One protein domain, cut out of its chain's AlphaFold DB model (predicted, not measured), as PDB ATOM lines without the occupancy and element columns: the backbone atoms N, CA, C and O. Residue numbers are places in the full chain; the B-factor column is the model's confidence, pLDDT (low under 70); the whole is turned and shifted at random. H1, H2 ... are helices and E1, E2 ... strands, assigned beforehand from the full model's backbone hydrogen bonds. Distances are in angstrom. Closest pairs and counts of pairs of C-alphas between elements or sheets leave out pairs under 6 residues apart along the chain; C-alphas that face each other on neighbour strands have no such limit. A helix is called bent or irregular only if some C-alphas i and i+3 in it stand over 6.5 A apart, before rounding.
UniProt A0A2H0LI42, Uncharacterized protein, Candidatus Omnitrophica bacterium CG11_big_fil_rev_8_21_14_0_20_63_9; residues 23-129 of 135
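Overview. This is residues 23 to 129 of the 135 residues of an uncharacterized protein of Candidatus Omnitrophica bacterium CG11_big_fil_rev_8_21_14_0_20_63_9 (UniProt A0A2H0LI42). Helix H3 folds back along bent helix H2, making the long axis; short helix H1 and a hairpin of strands E1 and E2 lie toward the H2a end. The 107 printed residues, mostly helix, have antiparallel E1 - E2, then H1, H2, H3. The whole is compact, radius of gyration of the C-alphas 14.3 A, spanning 43 by 25 by 20 A.

Along the chain. Find C-alpha 23 at (37.722, 19.071, -33.492), beginning E1, residues 23 to 26; E2 is 36 to 39, H1 48 to 51. H2, 55 to 86, one helix by its hydrogen bonds, is bent, with 7.3 A between C-alphas 71, ending arm H2a, and 74, beginning H2b. H3, 91 to 114, runs 34.2 A to C-alpha 114 at (35.483, 13.764, -16.149).

Arrangement. See N 23 of E1 and O 39 of E2, 3.1 A, within hydrogen-bond range. H1 touches H2a, closest C-alphas Trp 49 and Ser 61, 5.4 A. H2a and H3 touch, closest C-alphas Gly 66 and Gly 109, 3.8 A, at a steep tilt of 40 degrees. H2b and H3, a hairpin, touch, closest C-alphas Pro 81 and Gly 94, 3.8 A. Every O i to N i+4 pair is within hydrogen-bond range in H2a and H3, 6 of 9 in H2b.

Size, cuts and confidence. The printed part has no cut; pLDDT is under 70 at residues 23 to 44.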
ATOM      1  N   ALA A  23      37.057  17.892 -32.966       43.69
ATOM      2  CA  ALA A  23      37.722  19.071 -33.492       43.69
ATOM      3  C   ALA A  23      38.083  19.964 -32.298       43.69
ATOM      4  O   ALA A  23      37.256  20.708 -31.780       43.69
ATOM      5  N   VAL A  24      39.325  19.857 -31.821       41.75
ATOM      6  CA  VAL A  24      39.857  20.744 -30.778       41.75
ATOM      7  C   VAL A  24      39.998  22.141 -31.384       41.75
ATOM      8  O   VAL A  24      40.890  22.379 -32.200       41.75
ATOM      9  N   GLY A  25      39.085  23.040 -31.024       44.34
ATOM     10  CA  GLY A  25      39.060  24.434 -31.460       44.34
ATOM     11  C   GLY A  25      39.541  25.386 -30.366       44.34
ATOM     12  O   GLY A  25      39.523  25.068 -29.176       44.34
ATOM     13  N   GLU A  26      39.995  26.570 -30.770       40.09
ATOM     14  CA  GLU A  26      40.198  27.689 -29.850       40.09
ATOM     15  C   GLU A  26      38.814  28.249 -29.493       40.09
ATOM     16  O   GLU A  26      37.991  28.476 -30.382       40.09
ATOM     17  N   ALA A  27      38.523  28.367 -28.194       48.34
ATOM     18  CA  ALA A  27      37.191  28.698 -27.698       48.34
ATOM     19  C   ALA A  27      36.756  30.078 -28.220       48.34
ATOM     20  O   ALA A  27      37.437  31.070 -27.963       48.34
ATOM     21  N   ALA A  28      35.636  30.144 -28.945       44.25
ATOM     22  CA  ALA A  28      35.028  31.413 -29.328       44.25
ATOM     23  C   ALA A  28      34.635  32.170 -28.051       44.25
ATOM     24  O   ALA A  28      33.800  31.679 -27.300       44.25
ATOM     25  N   ASP A  29      35.321  33.290 -27.801       50.41
ATOM     26  CA  ASP A  29      35.151  34.279 -26.721       50.41
ATOM     27  C   ASP A  29      34.134  33.894 -25.624       50.41
ATOM     28  O   ASP A  29      32.999  34.369 -25.576       50.41
ATOM     29  N   MET A  30      34.541  32.963 -24.754       53.16
ATOM     30  CA  MET A  30      33.726  32.470 -23.646       53.16
ATOM     31  C   MET A  30      34.053  33.272 -22.396       53.16
ATOM     32  O   MET A  30      35.139  33.127 -21.827       53.16
ATOM     33  N   GLY A  31      33.118  34.112 -21.954       47.44
ATOM     34  CA  GLY A  31      33.267  34.954 -20.770       47.44
ATOM     35  C   GLY A  31      33.931  34.236 -19.587       47.44
ATOM     36  O   GLY A  31      33.358  33.358 -18.956       47.44
ATOM     37  N   GLY A  32      35.166  34.634 -19.274       53.78
ATOM     38  CA  GLY A  32      35.778  34.535 -17.946       53.78
ATOM     39  C   GLY A  32      36.208  33.163 -17.402       53.78
ATOM     40  O   GLY A  32      36.768  33.137 -16.297       53.78
ATOM     41  N   GLY A  33      35.996  32.031 -18.089       55.69
ATOM     42  CA  GLY A  33      36.239  30.713 -17.477       55.69
ATOM     43  C   GLY A  33      36.880  29.616 -18.312       55.69
ATOM     44  O   GLY A  33      37.924  29.087 -17.914       55.69
ATOM     45  N   ALA A  34      36.274  29.270 -19.442       58.59
ATOM     46  CA  ALA A  34      36.813  28.271 -20.354       58.59
ATOM     47  C   ALA A  34      37.843  28.901 -21.300       58.59
ATOM     48  O   ALA A  34      37.704  30.046 -21.720       58.59
ATOM     49  N   LYS A  35      38.908  28.160 -21.609       64.25
ATOM     50  CA  LYS A  35      40.002  28.597 -22.497       64.25
ATOM     51  C   LYS A  35      40.132  27.727 -23.747       64.25
ATOM     52  O   LYS A  35      40.775  28.138 -24.704       64.25
ATOM     53  N   TYR A  36      39.551  26.531 -23.728       65.56
ATOM     54  CA  TYR A  36      39.646  25.535 -24.792       65.56
ATOM     55  C   TYR A  36      38.285  24.883 -25.009       65.56
ATOM     56  O   TYR A  36      37.606  24.606 -24.021       65.56
ATOM     57  N   THR A  37      37.923  24.592 -26.261       62.81
ATOM     58  CA  THR A  37      36.718  23.824 -26.597       62.81
ATOM     59  C   THR A  37      37.040  22.433 -27.125       62.81
ATOM     60  O   THR A  37      37.952  22.225 -27.928       62.81
ATOM     61  N   LEU A  38      36.251  21.470 -26.666       64.06
ATOM     62  CA  LEU A  38      36.173  20.101 -27.145       64.06
ATOM     63  C   LEU A  38      34.810  19.920 -27.796       64.06
ATOM     64  O   LEU A  38      33.874  19.443 -27.160       64.06
ATOM     65  N   SER A  39      34.702  20.324 -29.056       57.75
ATOM     66  CA  SER A  39      33.452  20.188 -29.791       57.75
ATOM     67  C   SER A  39      33.532  19.027 -30.776       57.75
ATOM     68  O   SER A  39      34.529  18.838 -31.480       57.75
ATOM     69  N   LEU A  40      32.461  18.238 -30.831       54.44
ATOM     70  CA  LEU A  40      32.259  17.237 -31.883       54.44
ATOM     71  C   LEU A  40      31.907  17.916 -33.221       54.44
ATOM     72  O   LEU A  40      32.254  17.407 -34.283       54.44
ATOM     73  N   THR A  41      31.304  19.106 -33.164       50.97
ATOM     74  CA  THR A  41      30.913  19.952 -34.302       50.97
ATOM     75  C   THR A  41      31.205  21.427 -33.999       50.97
ATOM     76  O   THR A  41      31.379  21.826 -32.852       50.97
ATOM     77  N   LYS A  42      31.358  22.262 -35.030       51.28
ATOM     78  CA  LYS A  42      32.034  23.565 -34.910       51.28
ATOM     79  C   LYS A  42      31.157  24.711 -34.369       51.28
ATOM     80  O   LYS A  42      31.709  25.755 -34.036       51.28
ATOM     81  N   ASP A  43      29.848  24.505 -34.223       58.97
ATOM     82  CA  ASP A  43      28.871  25.604 -34.145       58.97
ATOM     83  C   ASP A  43      28.052  25.657 -32.839       58.97
ATOM     84  O   ASP A  43      26.976  26.247 -32.805       58.97
ATOM     85  N   TYR A  44      28.534  25.058 -31.746       68.94
ATOM     86  CA  TYR A  44      27.814  25.083 -30.465       68.94
ATOM     87  C   TYR A  44      28.199  26.262 -29.570       68.94
ATOM     88  O   TYR A  44      29.375  26.610 -29.424       68.94
ATOM     89  N   THR A  45      27.182  26.845 -28.936       71.69
ATOM     90  CA  THR A  45      27.320  27.901 -27.931       71.69
ATOM     91  C   THR A  45      28.048  27.374 -26.696       71.69
ATOM     92  O   THR A  45      27.897  26.212 -26.319       71.69
ATOM     93  N   ALA A  46      28.829  28.243 -26.050       75.94
ATOM     94  CA  ALA A  46      29.499  27.941 -24.790       75.94
ATOM     95  C   ALA A  46      28.524  27.376 -23.748       75.94
ATOM     96  O   ALA A  46      27.407  27.881 -23.599       75.94
ATOM     97  N   SER A  47      28.960  26.370 -22.987       77.56
ATOM     98  CA  SER A  47      28.112  25.796 -21.939       77.56
ATOM     99  C   SER A  47      27.757  26.860 -20.882       77.56
ATOM    100  O   SER A  47      28.630  27.651 -20.509       77.56
ATOM    101  N   PRO A  48      26.538  26.865 -20.306       79.88
ATOM    102  CA  PRO A  48      26.095  27.906 -19.367       79.88
ATOM    103  C   PRO A  48      27.026  28.116 -18.162       79.88
ATOM    104  O   PRO A  48      27.259  29.248 -17.734       79.88
ATOM    105  N   TRP A  49      27.637  27.034 -17.661       79.31
ATOM    106  CA  TRP A  49      28.558  27.071 -16.520       79.31
ATOM    107  C   TRP A  49      29.828  27.897 -16.782       79.31
ATOM    108  O   TRP A  49      30.511  28.287 -15.835       79.31
ATOM    109  N   THR A  50      30.179  28.172 -18.043       80.19
ATOM    110  CA  THR A  50      31.376  28.960 -18.389       80.19
ATOM    111  C   THR A  50      31.300  30.392 -17.860       80.19
ATOM    112  O   THR A  50      32.330  30.936 -17.461       80.19
ATOM    113  N   SER A  51      30.084  30.941 -17.752       80.62
ATOM    114  CA  SER A  51      29.793  32.287 -17.243       80.62
ATOM    115  C   SER A  51      29.867  32.423 -15.711       80.62
ATOM    116  O   SER A  51      29.866  33.536 -15.186       80.62
ATOM    117  N   GLU A  52      29.982  31.306 -14.985       78.81
ATOM    118  CA  GLU A  52      29.979  31.281 -13.520       78.81
ATOM    119  C   GLU A  52      31.221  31.949 -12.920       78.81
ATOM    120  O   GLU A  52      32.351  31.783 -13.408       78.81
ATOM    121  N   VAL A  53      31.028  32.659 -11.804       79.75
ATOM    122  CA  VAL A  53      32.096  33.382 -11.101       79.75
ATOM    123  C   VAL A  53      32.662  32.530  -9.963       79.75
ATOM    124  O   VAL A  53      31.956  32.120  -9.045       79.75
ATOM    125  N   GLY A  54      33.980  32.312  -9.996       79.69
ATOM    126  CA  GLY A  54      34.716  31.554  -8.981       79.69
ATOM    127  C   GLY A  54      34.919  30.081  -9.348       79.69
ATOM    128  O   GLY A  54      34.046  29.422  -9.902       79.69
ATOM    129  N   TYR A  55      36.106  29.545  -9.035       75.56
ATOM    130  CA  TYR A  55      36.494  28.183  -9.426       75.56
ATOM    131  C   TYR A  55      35.576  27.103  -8.835       75.56
ATOM    132  O   TYR A  55      35.169  26.201  -9.558       75.56
ATOM    133  N   GLY A  56      35.245  27.199  -7.541       78.50
ATOM    134  CA  GLY A  56      34.405  26.210  -6.856       78.50
ATOM    135  C   GLY A  56      32.991  26.151  -7.432       78.50
ATOM    136  O   GLY A  56      32.526  25.072  -7.789       78.50
ATOM    137  N   THR A  57      32.356  27.313  -7.605       83.50
ATOM    138  CA  THR A  57      31.039  27.444  -8.247       83.50
ATOM    139  C   THR A  57      31.073  26.884  -9.661       83.50
ATOM    140  O   THR A  57      30.268  26.032 -10.004       83.50
ATOM    141  N   ARG A  58      32.082  27.255 -10.454       81.62
ATOM    142  CA  ARG A  58      32.231  26.784 -11.832       81.62
ATOM    143  C   ARG A  58      32.437  25.273 -11.933       81.62
ATOM    144  O   ARG A  58      31.851  24.640 -12.804       81.62
ATOM    145  N   ALA A  59      33.252  24.684 -11.059       80.75
ATOM    146  CA  ALA A  59      33.483  23.241 -11.034       80.75
ATOM    147  C   ALA A  59      32.209  22.469 -10.648       80.75
ATOM    148  O   ALA A  59      31.916  21.437 -11.249       80.75
ATOM    149  N   LEU A  60      31.432  22.987  -9.689       85.00
ATOM    150  CA  LEU A  60      30.145  22.411  -9.294       85.00
ATOM    151  C   LEU A  60      29.084  22.568 -10.388       85.00
ATOM    152  O   LEU A  60      28.433  21.582 -10.724       85.00
ATOM    153  N   SER A  61      28.953  23.753 -10.992       84.06
ATOM    154  CA  SER A  61      28.031  23.994 -12.109       84.06
ATOM    155  C   SER A  61      28.386  23.125 -13.317       84.06
ATOM    156  O   SER A  61      27.497  22.543 -13.930       84.06
ATOM    157  N   LYS A  62      29.680  22.939 -13.617       84.88
ATOM    158  CA  LYS A  62      30.150  22.029 -14.674       84.88
ATOM    159  C   LYS A  62      29.833  20.563 -14.372       84.88
ATOM    160  O   LYS A  62      29.374  19.844 -15.255       84.88
ATOM    161  N   LEU A  63      30.040  20.117 -13.131       84.56
ATOM    162  CA  LEU A  63      29.689  18.758 -12.711       84.56
ATOM    163  C   LEU A  63      28.175  18.521 -12.799       84.56
ATOM    164  O   LEU A  63      27.749  17.510 -13.352       84.56
ATOM    165  N   GLY A  64      27.369  19.462 -12.299       86.44
ATOM    166  CA  GLY A  64      25.909  19.407 -12.373       86.44
ATOM    167  C   GLY A  64      25.411  19.392 -13.816       86.44
ATOM    168  O   GLY A  64      24.580  18.560 -14.172       86.44
ATOM    169  N   PHE A  65      25.994  20.235 -14.669       85.88
ATOM    170  CA  PHE A  65      25.741  20.239 -16.106       85.88
ATOM    171  C   PHE A  65      26.081  18.888 -16.748       85.88
ATOM    172  O   PHE A  65      25.284  18.346 -17.509       85.88
ATOM    173  N   GLY A  66      27.223  18.294 -16.396       83.00
ATOM    174  CA  GLY A  66      27.611  16.974 -16.885       83.00
ATOM    175  C   GLY A  66      26.653  15.858 -16.457       83.00
ATOM    176  O   GLY A  66      26.221  15.066 -17.293       83.00
ATOM    177  N   ILE A  67      26.261  15.824 -15.178       84.81
ATOM    178  CA  ILE A  67      25.301  14.845 -14.636       84.81
ATOM    179  C   ILE A  67      23.933  14.989 -15.307       84.81
ATOM    180  O   ILE A  67      23.350  13.982 -15.704       84.81
ATOM    181  N   LYS A  68      23.441  16.223 -15.469       85.38
ATOM    182  CA  LYS A  68      22.170  16.512 -16.148       85.38
ATOM    183  C   LYS A  68      22.168  15.918 -17.555       85.38
ATOM    184  O   LYS A  68      21.296  15.124 -17.885       85.38
ATOM    185  N   ASN A  69      23.179  16.250 -18.350       82.62
ATOM    186  CA  ASN A  69      23.267  15.822 -19.744       82.62
ATOM    187  C   ASN A  69      23.546  14.320 -19.899       82.62
ATOM    188  O   ASN A  69      23.011  13.695 -20.807       82.62
ATOM    189  N   LEU A  70      24.296  13.708 -18.980       82.88
ATOM    190  CA  LEU A  70      24.486  12.256 -18.960       82.88
ATOM    191  C   LEU A  70      23.174  11.507 -18.680       82.88
ATOM    192  O   LEU A  70      22.884  10.503 -19.325       82.88
ATOM    193  N   LEU A  71      22.404  11.963 -17.689       80.75
ATOM    194  CA  LEU A  71      21.193  11.268 -17.244       80.75
ATOM    195  C   LEU A  71      19.968  11.577 -18.102       80.75
ATOM    196  O   LEU A  71      19.051  10.759 -18.138       80.75
ATOM    197  N   LEU A  72      19.938  12.741 -18.752       84.88
ATOM    198  CA  LEU A  72      18.779  13.224 -19.498       84.88
ATOM    199  C   LEU A  72      19.045  13.401 -20.992       84.88
ATOM    200  O   LEU A  72      18.087  13.534 -21.725       84.88
ATOM    201  N   GLY A  73      20.279  13.323 -21.499       74.12
ATOM    202  CA  GLY A  73      20.527  13.463 -22.942       74.12
ATOM    203  C   GLY A  73      19.711  12.479 -23.790       74.12
ATOM    204  O   GLY A  73      19.181  12.830 -24.835       74.12
ATOM    205  N   TRP A  74      19.483  11.255 -23.304       75.00
ATOM    206  CA  TRP A  74      18.648  10.276 -24.009       75.00
ATOM    207  C   TRP A  74      17.193  10.721 -24.225       75.00
ATOM    208  O   TRP A  74      16.520  10.141 -25.074       75.00
ATOM    209  N   THR A  75      16.674  11.706 -23.487       77.75
ATOM    210  CA  THR A  75      15.286  12.156 -23.660       77.75
ATOM    211  C   THR A  75      15.079  12.951 -24.938       77.75
ATOM    212  O   THR A  75      13.951  13.018 -25.424       77.75
ATOM    213  N   ASP A  76      16.148  13.493 -25.517       72.75
ATOM    214  CA  ASP A  76      16.080  14.268 -26.758       72.75
ATOM    215  C   ASP A  76      15.638  13.380 -27.938       72.75
ATOM    216  O   ASP A  76      14.969  13.839 -28.855       72.75
ATOM    217  N   LEU A  77      15.833  12.056 -27.843       72.25
ATOM    218  CA  LEU A  77      15.234  11.057 -28.746       72.25
ATOM    219  C   LEU A  77      13.700  11.092 -28.799       72.25
ATOM    220  O   LEU A  77      13.111  10.595 -29.758       72.25
ATOM    221  N   ILE A  78      13.054  11.596 -27.747       76.44
ATOM    222  CA  ILE A  78      11.595  11.639 -27.594       76.44
ATOM    223  C   ILE A  78      11.080  13.067 -27.776       76.44
ATOM    224  O   ILE A  78      10.037  13.254 -28.404       76.44
ATOM    225  N   VAL A  79      11.808  14.055 -27.252       78.75
ATOM    226  CA  VAL A  79      11.438  15.476 -27.300       78.75
ATOM    227  C   VAL A  79      11.603  16.039 -28.715       78.75
ATOM    228  O   VAL A  79      10.650  16.582 -29.271       78.75
ATOM    229  N   GLU A  80      12.745  15.801 -29.361       78.69
ATOM    230  CA  GLU A  80      13.072  16.380 -30.669       78.69
ATOM    231  C   GLU A  80      12.107  15.972 -31.804       78.69
ATOM    232  O   GLU A  80      11.696  16.828 -32.598       78.69
ATOM    233  N   PRO A  81      11.630  14.708 -31.894       72.00
ATOM    234  CA  PRO A  81      10.555  14.359 -32.821       72.00
ATOM    235  C   PRO A  81       9.280  15.171 -32.604       72.00
ATOM    236  O   PRO A  81       8.625  15.541 -33.579       72.00
ATOM    237  N   GLN A  82       8.904  15.433 -31.350       77.25
ATOM    238  CA  GLN A  82       7.690  16.184 -31.022       77.25
ATOM    239  C   GLN A  82       7.833  17.662 -31.382       77.25
ATOM    240  O   GLN A  82       6.907  18.240 -31.961       77.25
ATOM    241  N   GLU A  83       8.989  18.256 -31.104       79.19
ATOM    242  CA  GLU A  83       9.289  19.649 -31.438       79.19
ATOM    243  C   GLU A  83       9.381  19.854 -32.952       79.19
ATOM    244  O   GLU A  83       8.694  20.721 -33.498       79.19
ATOM    245  N   THR A  84      10.097  18.975 -33.659       76.12
ATOM    246  CA  THR A  84      10.189  19.007 -35.126       76.12
ATOM    247  C   THR A  84       8.809  18.884 -35.781       76.12
ATOM    248  O   THR A  84       8.509  19.611 -36.729       76.12
ATOM    249  N   MET A  85       7.936  17.997 -35.287       77.81
ATOM    250  CA  MET A  85       6.561  17.881 -35.797       77.81
ATOM    251  C   MET A  85       5.723  19.132 -35.500       77.81
ATOM    252  O   MET A  85       4.954  19.572 -36.354       77.81
ATOM    253  N   SER A  86       5.887  19.727 -34.316       82.25
ATOM    254  CA  SER A  86       5.179  20.955 -33.920       82.25
ATOM    255  C   SER A  86       5.633  22.178 -34.724       82.25
ATOM    256  O   SER A  86       4.831  23.072 -34.991       82.25
ATOM    257  N   ALA A  87       6.888  22.190 -35.178       81.31
ATOM    258  CA  ALA A  87       7.459  23.206 -36.060       81.31
ATOM    259  C   ALA A  87       7.111  23.011 -37.554       81.31
ATOM    260  O   ALA A  87       7.572  23.776 -38.400       81.31
ATOM    261  N   GLY A  88       6.293  22.007 -37.899       79.81
ATOM    262  CA  GLY A  88       5.870  21.722 -39.277       79.81
ATOM    263  C   GLY A  88       6.816  20.811 -40.070       79.81
ATOM    264  O   GLY A  88       6.682  20.708 -41.289       79.81
ATOM    265  N   GLY A  89       7.767  20.160 -39.398       79.19
ATOM    266  CA  GLY A  89       8.677  19.173 -39.971       79.19
ATOM    267  C   GLY A  89       8.163  17.732 -39.898       79.19
ATOM    268  O   GLY A  89       7.009  17.447 -39.573       79.19
ATOM    269  N   ASN A  90       9.055  16.789 -40.205       85.25
ATOM    270  CA  ASN A  90       8.726  15.373 -40.346       85.25
ATOM    271  C   ASN A  90       9.230  14.600 -39.121       85.25
ATOM    272  O   ASN A  90      10.382  14.769 -38.722       85.25
ATOM    273  N   PHE A  91       8.435  13.657 -38.608       79.75
ATOM    274  CA  PHE A  91       8.809  12.792 -37.478       79.75
ATOM    275  C   PHE A  91      10.190  12.125 -37.630       79.75
ATOM    276  O   PHE A  91      10.982  12.116 -36.695       79.75
ATOM    277  N   PHE A  92      10.505  11.596 -38.818       79.88
ATOM    278  CA  PHE A  92      11.787  10.930 -39.078       79.88
ATOM    279  C   PHE A  92      12.988  11.878 -39.032       79.88
ATOM    280  O   PHE A  92      14.069  11.465 -38.622       79.88
ATOM    281  N   THR A  93      12.798  13.138 -39.427       78.19
ATOM    282  CA  THR A  93      13.834  14.167 -39.295       78.19
ATOM    283  C   THR A  93      14.094  14.443 -37.819       78.19
ATOM    284  O   THR A  93      15.243  14.390 -37.399       78.19
ATOM    285  N   GLY A  94      13.036  14.621 -37.023       74.62
ATOM    286  CA  GLY A  94      13.173  14.854 -35.584       74.62
ATOM    287  C   GLY A  94      13.720  13.645 -34.815       74.62
ATOM    288  O   GLY A  94      14.496  13.820 -33.888       74.62
ATOM    289  N   LEU A  95      13.435  12.408 -35.242       80.69
ATOM    290  CA  LEU A  95      14.118  11.216 -34.710       80.69
ATOM    291  C   LEU A  95      15.617  11.217 -35.017       80.69
ATOM    292  O   LEU A  95      16.415  10.811 -34.175       80.69
ATOM    293  N   GLY A  96      16.004  11.641 -36.222       76.19
ATOM    294  CA  GLY A  96      17.408  11.741 -36.614       76.19
ATOM    295  C   GLY A  96      18.166  12.790 -35.800       76.19
ATOM    296  O   GLY A  96      19.270  12.510 -35.334       76.19
ATOM    297  N   ILE A  97      17.557  13.962 -35.598       77.31
ATOM    298  CA  ILE A  97      18.116  15.038 -34.769       77.31
ATOM    299  C   ILE A  97      18.175  14.578 -33.306       77.31
ATOM    300  O   ILE A  97      19.254  14.575 -32.728       77.31
ATOM    301  N   GLY A  98      17.090  14.023 -32.759       74.69
ATOM    302  CA  GLY A  98      17.036  13.563 -31.368       74.69
ATOM    303  C   GLY A  98      18.007  12.426 -31.045       74.69
ATOM    304  O   GLY A  98      18.570  12.377 -29.954       74.69
ATOM    305  N   LEU A  99      18.266  11.516 -31.994       76.44
ATOM    306  CA  LEU A  99      19.291  10.478 -31.831       76.44
ATOM    307  C   LEU A  99      20.696  11.076 -31.799       76.44
ATOM    308  O   LEU A  99      21.510  10.674 -30.969       76.44
ATOM    309  N   LYS A 100      20.984  12.015 -32.703       75.75
ATOM    310  CA  LYS A 100      22.274  12.701 -32.749       75.75
ATOM    311  C   LYS A 100      22.493  13.507 -31.469       75.75
ATOM    312  O   LYS A 100      23.496  13.300 -30.789       75.75
ATOM    313  N   ASP A 101      21.536  14.349 -31.112       78.50
ATOM    314  CA  ASP A 101      21.659  15.271 -29.988       78.50
ATOM    315  C   ASP A 101      21.624  14.526 -28.657       78.50
ATOM    316  O   ASP A 101      22.427  14.820 -27.777       78.50
ATOM    317  N   GLY A 102      20.836  13.454 -28.542       75.62
ATOM    318  CA  GLY A 102      20.846  12.626 -27.342       75.62
ATOM    319  C   GLY A 102      22.163  11.881 -27.119       75.62
ATOM    320  O   GLY A 102      22.632  11.779 -25.979       75.62
ATOM    321  N   ILE A 103      22.817  11.405 -28.187       75.81
ATOM    322  CA  ILE A 103      24.171  10.833 -28.103       75.81
ATOM    323  C   ILE A 103      25.185  11.919 -27.723       75.81
ATOM    324  O   ILE A 103      26.001  11.701 -26.826       75.81
ATOM    325  N   GLU A 104      25.136  13.083 -28.371       79.38
ATOM    326  CA  GLU A 104      26.062  14.192 -28.120       79.38
ATOM    327  C   GLU A 104      25.917  14.753 -26.695       79.38
ATOM    328  O   GLU A 104      26.928  14.923 -26.012       79.38
ATOM    329  N   ASN A 105      24.691  14.927 -26.195       79.69
ATOM    330  CA  ASN A 105      24.401  15.355 -24.826       79.69
ATOM    331  C   ASN A 105      24.866  14.318 -23.801       79.69
ATOM    332  O   ASN A 105      25.542  14.667 -22.832       79.69
ATOM    333  N   THR A 106      24.614  13.029 -24.043       75.62
ATOM    334  CA  THR A 106      25.081  11.964 -23.143       75.62
ATOM    335  C   THR A 106      26.613  11.927 -23.074       75.62
ATOM    336  O   THR A 106      27.193  11.917 -21.983       75.62
ATOM    337  N   LEU A 107      27.293  11.957 -24.228       79.06
ATOM    338  CA  LEU A 107      28.757  11.918 -24.305       79.06
ATOM    339  C   LEU A 107      29.401  13.184 -23.740       79.06
ATOM    340  O   LEU A 107      30.346  13.089 -22.953       79.06
ATOM    341  N   GLY A 108      28.896  14.369 -24.084       78.69
ATOM    342  CA  GLY A 108      29.411  15.610 -23.512       78.69
ATOM    343  C   GLY A 108      29.103  15.730 -22.017       78.69
ATOM    344  O   GLY A 108      29.916  16.280 -21.277       78.69
ATOM    345  N   GLY A 109      28.025  15.102 -21.532       77.94
ATOM    346  CA  GLY A 109      27.762  14.901 -20.108       77.94
ATOM    347  C   GLY A 109      28.897  14.155 -19.396       77.94
ATOM    348  O   GLY A 109      29.435  14.643 -18.397       77.94
ATOM    349  N   VAL A 110      29.346  13.025 -19.959       79.12
ATOM    350  CA  VAL A 110      30.524  12.284 -19.463       79.12
ATOM    351  C   VAL A 110      31.779  13.154 -19.494       79.12
ATOM    352  O   VAL A 110      32.526  13.192 -18.515       79.12
ATOM    353  N   VAL A 111      32.018  13.877 -20.591       79.12
ATOM    354  CA  VAL A 111      33.191  14.755 -20.725       79.12
ATOM    355  C   VAL A 111      33.186  15.838 -19.648       79.12
ATOM    356  O   VAL A 111      34.222  16.075 -19.022       79.12
ATOM    357  N   HIS A 112      32.041  16.456 -19.364       77.88
ATOM    358  CA  HIS A 112      31.912  17.454 -18.299       77.88
ATOM    359  C   HIS A 112      32.111  16.866 -16.906       77.88
ATOM    360  O   HIS A 112      32.788  17.498 -16.098       77.88
ATOM    361  N   ILE A 113      31.626  15.646 -16.644       78.00
ATOM    362  CA  ILE A 113      31.884  14.931 -15.383       78.00
ATOM    363  C   ILE A 113      33.368  14.612 -15.234       78.00
ATOM    364  O   ILE A 113      33.923  14.833 -14.172       78.00
ATOM    365  N   VAL A 114      34.055  14.121 -16.263       76.12
ATOM    366  CA  VAL A 114      35.483  13.764 -16.149       76.12
ATOM    367  C   VAL A 114      36.361  15.012 -16.047       76.12
ATOM    368  O   VAL A 114      37.360  15.034 -15.327       76.12
ATOM    369  N   THR A 115      35.983  16.080 -16.747       74.50
ATOM    370  CA  THR A 115      36.752  17.329 -16.803       74.50
ATOM    371  C   THR A 115      36.261  18.385 -15.813       74.50
ATOM    372  O   THR A 115      36.729  19.523 -15.873       74.50
ATOM    373  N   PHE A 116      35.365  18.040 -14.880       76.75
ATOM    374  CA  PHE A 116      34.788  18.981 -13.913       76.75
ATOM    375  C   PHE A 116      35.825  19.770 -13.086       76.75
ATOM    376  O   PHE A 116      35.616  20.968 -12.885       76.75
ATOM    377  N   PRO A 117      36.982  19.197 -12.671       73.94
ATOM    378  CA  PRO A 117      38.004  19.957 -11.949       73.94
ATOM    379  C   PRO A 117      38.772  20.898 -12.889       73.94
ATOM    380  O   PRO A 117      39.377  21.880 -12.470       73.94
ATOM    381  N   ILE A 118      38.761  20.617 -14.192       77.44
ATOM    382  CA  ILE A 118      39.440  21.410 -15.213       77.44
ATOM    383  C   ILE A 118      38.419  22.365 -15.831       77.44
ATOM    384  O   ILE A 118      37.894  22.151 -16.925       77.44
ATOM    385  N   THR A 119      38.152  23.463 -15.128       74.56
ATOM    386  CA  THR A 119      37.194  24.495 -15.564       74.56
ATOM    387  C   THR A 119      37.662  25.319 -16.769       74.56
ATOM    388  O   THR A 119      36.891  26.090 -17.325       74.56
ATOM    389  N   GLY A 120      38.914  25.138 -17.205       71.62
ATOM    390  CA  GLY A 120      39.464  25.765 -18.408       71.62
ATOM    391  C   GLY A 120      39.120  25.052 -19.721       71.62
ATOM    392  O   GLY A 120      39.530  25.534 -20.772       71.62
ATOM    393  N   ILE A 121      38.422  23.916 -19.677       72.12
ATOM    394  CA  ILE A 121      38.014  23.148 -20.860       72.12
ATOM    395  C   ILE A 121      36.493  23.142 -20.921       72.12
ATOM    396  O   ILE A 121      35.866  22.722 -19.953       72.12
ATOM    397  N   ASP A 122      35.919  23.558 -22.041       77.81
ATOM    398  CA  ASP A 122      34.500  23.405 -22.340       77.81
ATOM    399  C   ASP A 122      34.276  22.336 -23.411       77.81
ATOM    400  O   ASP A 122      35.125  22.121 -24.268       77.81
ATOM    401  N   ALA A 123      33.143  21.653 -23.337       76.88
ATOM    402  CA  ALA A 123      32.653  20.714 -24.333       76.88
ATOM    403  C   ALA A 123      31.225  21.161 -24.666       76.88
ATOM    404  O   ALA A 123      30.282  20.697 -24.019       76.88
ATOM    405  N   PRO A 124      31.075  22.160 -25.553       75.62
ATOM    406  CA  PRO A 124      29.774  22.742 -25.826       75.62
ATOM    407  C   PRO A 124      28.866  21.679 -26.451       75.62
ATOM    408  O   PRO A 124      29.314  20.832 -27.226       75.62
ATOM    409  N   LEU A 125      27.606  21.704 -26.036       75.75
ATOM    410  CA  LEU A 125      26.588  20.714 -26.366       75.75
ATOM    411  C   LEU A 125      25.544  21.307 -27.326       75.75
ATOM    412  O   LEU A 125      25.359  22.531 -27.305       75.75
ATOM    413  N   PRO A 126      24.845  20.477 -28.128       70.56
ATOM    414  CA  PRO A 126      23.672  20.902 -28.893       70.56
ATOM    415  C   PRO A 126      22.716  21.713 -28.023       70.56
ATOM    416  O   PRO A 126      22.439  21.326 -26.891       70.56
ATOM    417  N   GLU A 127      22.286  22.871 -28.524       72.06
ATOM    418  CA  GLU A 127      21.368  23.792 -27.831       72.06
ATOM    419  C   GLU A 127      21.800  24.239 -26.418       72.06
ATOM    420  O   GLU A 127      21.013  24.804 -25.661       72.06
ATOM    421  N   GLY A 128      23.068  24.041 -26.046       71.94
ATOM    422  CA  GLY A 128      23.543  24.297 -24.686       71.94
ATOM    423  C   GLY A 128      23.227  23.175 -23.690       71.94
ATOM    424  O   GLY A 128      23.358  23.401 -22.487       71.94
ATOM    425  N   GLY A 129      22.876  21.975 -24.162       73.25
ATOM    426  CA  GLY A 129      22.549  20.783 -23.376       73.25
ATOM    427  C   GLY A 129      21.049  20.481 -23.333       73.25
ATOM    428  O   GLY A 129      20.227  21.243 -23.824       73.25
TER     429      GLY A 129